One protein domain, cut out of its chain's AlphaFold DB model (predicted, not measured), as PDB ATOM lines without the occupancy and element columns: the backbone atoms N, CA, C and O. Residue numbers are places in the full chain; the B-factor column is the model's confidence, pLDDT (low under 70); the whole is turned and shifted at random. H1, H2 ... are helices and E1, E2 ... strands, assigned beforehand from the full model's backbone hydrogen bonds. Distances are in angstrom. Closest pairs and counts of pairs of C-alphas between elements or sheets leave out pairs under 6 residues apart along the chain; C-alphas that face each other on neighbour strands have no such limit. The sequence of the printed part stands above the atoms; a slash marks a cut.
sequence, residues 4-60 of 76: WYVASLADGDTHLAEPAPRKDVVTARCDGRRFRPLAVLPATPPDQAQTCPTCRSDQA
ATOM      1  N   TRP A   4       1.224 -11.613  98.324       89.94
ATOM      2  CA  TRP A   4       0.947 -10.394  97.572       89.94
ATOM      3  C   TRP A   4       0.411  -9.309  98.500       89.94
ATOM      4  O   TRP A   4      -0.444  -9.572  99.347       89.94
ATOM      5  N   TYR A   5       0.920  -8.095  98.331       91.44
ATOM      6  CA  TYR A   5       0.568  -6.936  99.135       91.44
ATOM      7  C   TYR A   5       0.333  -5.725  98.241       91.44
ATOM      8  O   TYR A   5       1.099  -5.473  97.310       91.44
ATOM      9  N   VAL A   6      -0.702  -4.960  98.566       91.56
ATOM     10  CA  VAL A   6      -1.027  -3.698  97.896       91.56
ATOM     11  C   VAL A   6      -0.237  -2.586  98.580       91.56
ATOM     12  O   VAL A   6      -0.442  -2.342  99.770       91.56
ATOM     13  N   ALA A   7       0.695  -1.949  97.871       90.94
ATOM     14  CA  ALA A   7       1.493  -0.854  98.423       90.94
ATOM     15  C   ALA A   7       0.757   0.489  98.357       90.94
ATOM     16  O   ALA A   7       0.859   1.293  99.282       90.94
ATOM     17  N   SER A   8       0.006   0.713  97.281       88.88
ATOM     18  CA  SER A   8      -0.800   1.908  97.038       88.88
ATOM     19  C   SER A   8      -2.044   1.539  96.212       88.88
ATOM     20  O   SER A   8      -2.158   0.407  95.747       88.88
ATOM     21  N   LEU A   9      -2.986   2.474  96.047       86.19
ATOM     22  CA  LEU A   9      -4.141   2.312  95.148       86.19
ATOM     23  C   LEU A   9      -3.820   2.681  93.686       86.19
ATOM     24  O   LEU A   9      -4.737   2.780  92.876       86.19
ATOM     25  N   ALA A  10      -2.555   2.962  93.363       86.00
ATOM     26  CA  ALA A  10      -2.134   3.242  92.000       86.00
ATOM     27  C   ALA A  10      -1.955   1.946  91.198       86.00
ATOM     28  O   ALA A  10      -1.600   0.894  91.738       86.00
ATOM     29  N   ASP A  11      -2.136   2.052  89.884       83.25
ATOM     30  CA  ASP A  11      -1.833   0.963  88.964       83.25
ATOM     31  C   ASP A  11      -0.349   0.571  89.072       83.25
ATOM     32  O   ASP A  11       0.542   1.417  89.171       83.25
ATOM     33  N   GLY A  12      -0.072  -0.730  89.041       83.12
ATOM     34  CA  GLY A  12       1.286  -1.261  89.124       83.12
ATOM     35  C   GLY A  12       1.926  -1.257  90.518       83.12
ATOM     36  O   GLY A  12       3.131  -1.484  90.609       83.12
ATOM     37  N   ASP A  13       1.172  -1.040  91.601       88.75
ATOM     38  CA  ASP A  13       1.706  -0.975  92.975       88.75
ATOM     39  C   ASP A  13       1.361  -2.189  93.864       88.75
ATOM     40  O   ASP A  13       1.488  -2.153  95.093       88.75
ATOM     41  N   THR A  14       0.973  -3.315  93.267       92.00
ATOM     42  CA  THR A  14       0.839  -4.608  93.958       92.00
ATOM     43  C   THR A  14       2.120  -5.429  93.818       92.00
ATOM     44  O   THR A  14       2.572  -5.724  92.709       92.00
ATOM     45  N   HIS A  15       2.706  -5.826  94.952       91.44
ATOM     46  CA  HIS A  15       4.014  -6.480  95.016       91.44
ATOM     47  C   HIS A  15       3.965  -7.800  95.767       91.44
ATOM     48  O   HIS A  15       3.300  -7.946  96.794       91.44
ATOM     49  N   LEU A  16       4.771  -8.743  95.294       90.44
ATOM     50  CA  LEU A  16       5.113  -9.926  96.056       90.44
ATOM     51  C   LEU A  16       6.139  -9.520  97.127       90.44
ATOM     52  O   LEU A  16       7.199  -8.992  96.790       90.44
ATOM     53  N   ALA A  17       5.836  -9.729  98.406       91.06
ATOM     54  CA  ALA A  17       6.674  -9.258  99.508       91.06
ATOM     55  C   ALA A  17       6.767 -10.262 100.666       91.06
ATOM     56  O   ALA A  17       5.974 -11.203 100.794       91.06
ATOM     57  N   GLU A  18       7.760 -10.052 101.525       90.12
ATOM     58  CA  GLU A  18       7.974 -10.814 102.754       90.12
ATOM     59  C   GLU A  18       7.760  -9.914 103.979       90.12
ATOM     60  O   GLU A  18       8.273  -8.789 104.008       90.12
ATOM     61  N   PRO A  19       6.995 -10.364 104.991       86.19
ATOM     62  CA  PRO A  19       6.786  -9.586 106.204       86.19
ATOM     63  C   PRO A  19       8.096  -9.434 106.982       86.19
ATOM     64  O   PRO A  19       8.804 -10.414 107.218       86.19
ATOM     65  N   ALA A  20       8.414  -8.202 107.385       80.62
ATOM     66  CA  ALA A  20       9.565  -7.925 108.230       80.62
ATOM     67  C   ALA A  20       9.253  -8.248 109.709       80.62
ATOM     68  O   ALA A  20       8.090  -8.237 110.115       80.62
ATOM     69  N   PRO A  21      10.274  -8.457 110.563       72.81
ATOM     70  CA  PRO A  21      10.074  -8.718 111.994       72.81
ATOM     71  C   PRO A  21       9.386  -7.563 112.747       72.81
ATOM     72  O   PRO A  21       8.836  -7.762 113.828       72.81
ATOM     73  N   ARG A  22       9.428  -6.341 112.193       68.31
ATOM     74  CA  ARG A  22       8.732  -5.159 112.720       68.31
ATOM     75  C   ARG A  22       7.352  -5.074 112.062       68.31
ATOM     76  O   ARG A  22       7.264  -4.941 110.847       68.31
ATOM     77  N   LYS A  23       6.305  -5.181 112.883       69.94
ATOM     78  CA  LYS A  23       4.998  -5.775 112.546       69.94
ATOM     79  C   LYS A  23       4.143  -5.150 111.434       69.94
ATOM     80  O   LYS A  23       3.163  -5.779 111.068       69.94
ATOM     81  N   ASP A  24       4.518  -4.033 110.825       85.25
ATOM     82  CA  ASP A  24       3.643  -3.352 109.853       85.25
ATOM     83  C   ASP A  24       4.333  -3.041 108.521       85.25
ATOM     84  O   ASP A  24       3.803  -2.300 107.697       85.25
ATOM     85  N   VAL A  25       5.543  -3.567 108.307       91.12
ATOM     86  CA  VAL A  25       6.333  -3.317 107.097       91.12
ATOM     87  C   VAL A  25       6.619  -4.631 106.387       91.12
ATOM     88  O   VAL A  25       7.010  -5.624 107.002       91.12
ATOM     89  N   VAL A  26       6.469  -4.618 105.069       92.00
ATOM     90  CA  VAL A  26       6.842  -5.723 104.187       92.00
ATOM     91  C   VAL A  26       7.975  -5.284 103.265       92.00
ATOM     92  O   VAL A  26       8.137  -4.095 102.988       92.00
ATOM     93  N   THR A  27       8.779  -6.241 102.812       92.62
ATOM     94  CA  THR A  27       9.884  -6.007 101.870       92.62
ATOM     95  C   THR A  27       9.526  -6.631 100.530       92.62
ATOM     96  O   THR A  27       9.353  -7.848 100.455       92.62
ATOM     97  N   ALA A  28       9.376  -5.812  99.488       91.12
ATOM     98  CA  ALA A  28       9.091  -6.284  98.138       91.12
ATOM     99  C   ALA A  28      10.237  -7.154  97.621       91.12
ATOM    100  O   ALA A  28      11.409  -6.831  97.805       91.12
ATOM    101  N   ARG A  29       9.907  -8.241  96.926       89.50
ATOM    102  CA  ARG A  29      10.905  -9.133  96.333       89.50
ATOM    103  C   ARG A  29      11.546  -8.590  95.063       89.50
ATOM    104  O   ARG A  29      12.663  -8.980  94.762       89.50
ATOM    105  N   CYS A  30      10.846  -7.739  94.316       88.50
ATOM    106  CA  CYS A  30      11.333  -7.232  93.032       88.50
ATOM    107  C   CYS A  30      12.558  -6.324  93.167       88.50
ATOM    108  O   CYS A  30      13.485  -6.437  92.379       88.50
ATOM    109  N   ASP A  31      12.551  -5.423  94.145       88.81
ATOM    110  CA  ASP A  31      13.540  -4.348  94.288       88.81
ATOM    111  C   ASP A  31      14.005  -4.153  95.742       88.81
ATOM    112  O   ASP A  31      14.800  -3.263  96.031       88.81
ATOM    113  N   GLY A  32      13.512  -4.966  96.682       88.81
ATOM    114  CA  GLY A  32      13.840  -4.836  98.100       88.81
ATOM    115  C   GLY A  32      13.190  -3.630  98.783       88.81
ATOM    116  O   GLY A  32      13.511  -3.352  99.943       88.81
ATOM    117  N   ARG A  33      12.281  -2.902  98.112       89.56
ATOM    118  CA  ARG A  33      11.645  -1.717  98.700       89.56
ATOM    119  C   ARG A  33      10.803  -2.110  99.911       89.56
ATOM    120  O   ARG A  33      10.077  -3.107  99.895       89.56
ATOM    121  N   ARG A  34      10.876  -1.312 100.974       91.56
ATOM    122  CA  ARG A  34      10.082  -1.515 102.192       91.56
ATOM    123  C   ARG A  34       8.864  -0.610 102.173       91.56
ATOM    124  O   ARG A  34       9.009   0.593 101.986       91.56
ATOM    125  N   PHE A  35       7.684  -1.170 102.408       91.19
ATOM    126  CA  PHE A  35       6.440  -0.405 102.434       91.19
ATOM    127  C   PHE A  35       5.467  -0.946 103.482       91.19
ATOM    128  O   PHE A  35       5.585  -2.088 103.931       91.19
ATOM    129  N   ARG A  36       4.514  -0.104 103.889       92.56
ATOM    130  CA  ARG A  36       3.377  -0.522 104.714       92.56
ATOM    131  C   ARG A  36       2.240  -0.935 103.782       92.56
ATOM    132  O   ARG A  36       1.833  -0.106 102.972       92.56
ATOM    133  N   PRO A  37       1.760  -2.184 103.836       91.56
ATOM    134  CA  PRO A  37       0.728  -2.636 102.920       91.56
ATOM    135  C   PRO A  37      -0.643  -2.074 103.312       91.56
ATOM    136  O   PRO A  37      -0.989  -2.056 104.490       91.56
ATOM    137  N   LEU A  38      -1.442  -1.675 102.322       91.62
ATOM    138  CA  LEU A  38      -2.859  -1.340 102.506       91.62
ATOM    139  C   LEU A  38      -3.717  -2.602 102.661       91.62
ATOM    140  O   LEU A  38      -4.694  -2.606 103.403       91.62
ATOM    141  N   ALA A  39      -3.343  -3.677 101.962       89.56
ATOM    142  CA  ALA A  39      -4.040  -4.956 101.988       89.56
ATOM    143  C   ALA A  39      -3.091  -6.130 101.708       89.56
ATOM    144  O   ALA A  39      -2.056  -5.976 101.051       89.56
ATOM    145  N   VAL A  40      -3.479  -7.317 102.186       89.44
ATOM    146  CA  VAL A  40      -2.825  -8.604 101.901       89.44
ATOM    147  C   VAL A  40      -3.746  -9.423 101.004       89.44
ATOM    148  O   VAL A  40      -4.919  -9.592 101.329       89.44
ATOM    149  N   LEU A  41      -3.224  -9.953  99.899       85.81
ATOM    150  CA  LEU A  41      -3.986 -10.768  98.953       85.81
ATOM    151  C   LEU A  41      -3.682 -12.269  99.151       85.81
ATOM    152  O   LEU A  41      -2.540 -12.631  99.456       85.81
ATOM    153  N   PRO A  42      -4.678 -13.157  98.978       73.81
ATOM    154  CA  PRO A  42      -4.577 -14.551  99.415       73.81
ATOM    155  C   PRO A  42      -3.668 -15.459  98.567       73.81
ATOM    156  O   PRO A  42      -3.134 -16.409  99.133       73.81
ATOM    157  N   ALA A  43      -3.446 -15.208  97.267       69.12
ATOM    158  CA  ALA A  43      -2.528 -16.046  96.464       69.12
ATOM    159  C   ALA A  43      -2.141 -15.467  95.093       69.12
ATOM    160  O   ALA A  43      -0.980 -15.560  94.695       69.12
ATOM    161  N   THR A  44      -3.085 -14.847  94.386       69.19
ATOM    162  CA  THR A  44      -2.889 -14.333  93.023       69.19
ATOM    163  C   THR A  44      -3.352 -12.882  92.991       69.19
ATOM    164  O   THR A  44      -4.422 -12.601  93.541       69.19
ATOM    165  N   PRO A  45      -2.586 -11.947  92.403       65.00
ATOM    166  CA  PRO A  45      -3.099 -10.608  92.203       65.00
ATOM    167  C   PRO A  45      -4.269 -10.724  91.214       65.00
ATOM    168  O   PRO A  45      -4.103 -11.328  90.154       65.00
ATOM    169  N   PRO A  46      -5.464 -10.219  91.560       65.19
ATOM    170  CA  PRO A  46      -6.640 -10.373  90.711       65.19
ATOM    171  C   PRO A  46      -6.517  -9.590  89.396       65.19
ATOM    172  O   PRO A  46      -7.233  -9.896  88.448       65.19
ATOM    173  N   ASP A  47      -5.603  -8.613  89.327       78.12
ATOM    174  CA  ASP A  47      -5.451  -7.712  88.190       78.12
ATOM    175  C   ASP A  47      -3.970  -7.482  87.819       78.12
ATOM    176  O   ASP A  47      -3.139  -7.062  88.635       78.12
ATOM    177  N   GLN A  48      -3.635  -7.743  86.553       78.69
ATOM    178  CA  GLN A  48      -2.302  -7.512  85.992       78.69
ATOM    179  C   GLN A  48      -1.965  -6.026  85.819       78.69
ATOM    180  O   GLN A  48      -0.778  -5.692  85.765       78.69
ATOM    181  N   ALA A  49      -2.970  -5.151  85.722       81.88
ATOM    182  CA  ALA A  49      -2.792  -3.702  85.683       81.88
ATOM    183  C   ALA A  49      -2.369  -3.158  87.054       81.88
ATOM    184  O   ALA A  49      -1.532  -2.267  87.132       81.88
ATOM    185  N   GLN A  50      -2.856  -3.766  88.142       84.62
ATOM    186  CA  GLN A  50      -2.472  -3.415  89.516       84.62
ATOM    187  C   GLN A  50      -1.116  -3.997  89.929       84.62
ATOM    188  O   GLN A  50      -0.530  -3.577  90.924       84.62
ATOM    189  N   THR A  51      -0.604  -4.988  89.198       88.69
ATOM    190  CA  THR A  51       0.628  -5.700  89.554       88.69
ATOM    191  C   THR A  51       1.861  -4.957  89.063       88.69
ATOM    192  O   THR A  51       1.943  -4.587  87.892       88.69
ATOM    193  N   CYS A  52       2.861  -4.805  89.935       89.75
ATOM    194  CA  CYS A  52       4.154  -4.241  89.564       89.75
ATOM    195  C   CYS A  52       4.730  -4.934  88.324       89.75
ATOM    196  O   CYS A  52       4.792  -6.167  88.307       89.75
ATOM    197  N   PRO A  53       5.201  -4.186  87.307       86.81
ATOM    198  CA  PRO A  53       5.683  -4.769  86.058       86.81
ATOM    199  C   PRO A  53       6.811  -5.782  86.285       86.81
ATOM    200  O   PRO A  53       6.805  -6.841  85.665       86.81
ATOM    201  N   THR A  54       7.715  -5.527  87.235       88.31
ATOM    202  CA  THR A  54       8.787  -6.469  87.589       88.31
ATOM    203  C   THR A  54       8.238  -7.749  88.220       88.31
ATOM    204  O   THR A  54       8.637  -8.847  87.839       88.31
ATOM    205  N   CYS A  55       7.286  -7.637  89.154       86.56
ATOM    206  CA  CYS A  55       6.638  -8.808  89.753       86.56
ATOM    207  C   CYS A  55       5.801  -9.593  88.730       86.56
ATOM    208  O   CYS A  55       5.758 -10.821  88.791       86.56
ATOM    209  N   ARG A  56       5.169  -8.898  87.777       85.19
ATOM    210  CA  ARG A  56       4.412  -9.496  86.672       85.19
ATOM    211  C   ARG A  56       5.326 -10.294  85.744       85.19
ATOM    212  O   ARG A  56       4.990 -11.420  85.395       85.19
ATOM    213  N   SER A  57       6.494  -9.758  85.392       81.19
ATOM    214  CA  SER A  57       7.489 -10.455  84.569       81.19
ATOM    215  C   SER A  57       8.122 -11.663  85.271       81.19
ATOM    216  O   SER A  57       8.363 -12.676  84.620       81.19
ATOM    217  N   ASP A  58       8.380 -11.604  86.585       76.06
ATOM    218  CA  ASP A  58       8.863 -12.770  87.352       76.06
ATOM    219  C   ASP A  58       7.807 -13.885  87.402       76.06
ATOM    220  O   ASP A  58       8.116 -15.060  87.208       76.06
ATOM    221  N   GLN A  59       6.534 -13.513  87.588       72.62
ATOM    222  CA  GLN A  59       5.433 -14.470  87.549       72.62
ATOM    223  C   GLN A  59       5.275 -15.083  86.156       72.62
ATOM    224  O   GLN A  59       5.159 -16.302  86.064       72.62
ATOM    225  N   ALA A  60       5.322 -14.268  85.094       63.00
ATOM    226  CA  ALA A  60       5.268 -14.728  83.707       63.00
ATOM    227  C   ALA A  60       6.341 -15.794  83.436       63.00
ATOM    228  O   ALA A  60       6.019 -16.859  82.932       63.00
TER     229      ALA A  60
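This is residues 4 to 60 of the 76 residues of an uncharacterized protein of Pseudonocardiaceae bacterium (UniProt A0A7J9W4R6). A small, twisted antiparallel sheet of four short strands has one short helix, H1, over the first part of E2, while the turn of the E2 and E3 hairpin makes the far end of the long axis. The printed part has 57 residues, with 23 in named elements, under half: E1, E2, E3, E4, then H1, a mixed class. The sheet's order is E3, E2, E1, E4. The whole is compact, with a radius of gyration of the C-alphas of 10.3 A, and elongated, spanning 30 by 19 by 19 A.

E2, residues 14 to 19, pairs over residues 14 to 16 with E1, residues 4 to 6, and over 17 to 19 with E3, residues 26 to 28. N 5 and O 15 are 2.8 A apart; N 18 and O 27, 2.9 A. These two hairpins form a meander, each strand the antiparallel neighbour of the one before. E4, residues 39 to 41, is the antiparallel neighbour of E1, with N 41 and O 4 at 2.9 A; this completes a Greek key, the first strand beside the fourth. H1, residues 53 to 60, is on the sheet at a height of 10.0 A; its closest C-alphas to E2 are Cys 55 and His 15, 6.3 A. It only just runs across the strands, at 61 degrees to E2 on the local plane. Every O i to N i+4 pair in H1 is within hydrogen-bond range.

E1 begins at C-alpha 4 (0.947, -10.394, 97.572). E2 is 14.5 A long, H1 10.2 A, E1 7.0 A, E4 6.6 A and E3 6.5 A. H1 ends at C-alpha 60 (5.268, -14.728, 83.707).

The C-alphas of Arg 22 and Ala 60 are farthest apart, 30.7 A. The printed part has no cut; the link from E4 to H1 is long. Residues 22 to 23, 43 to 46 and 60 have pLDDT under 70.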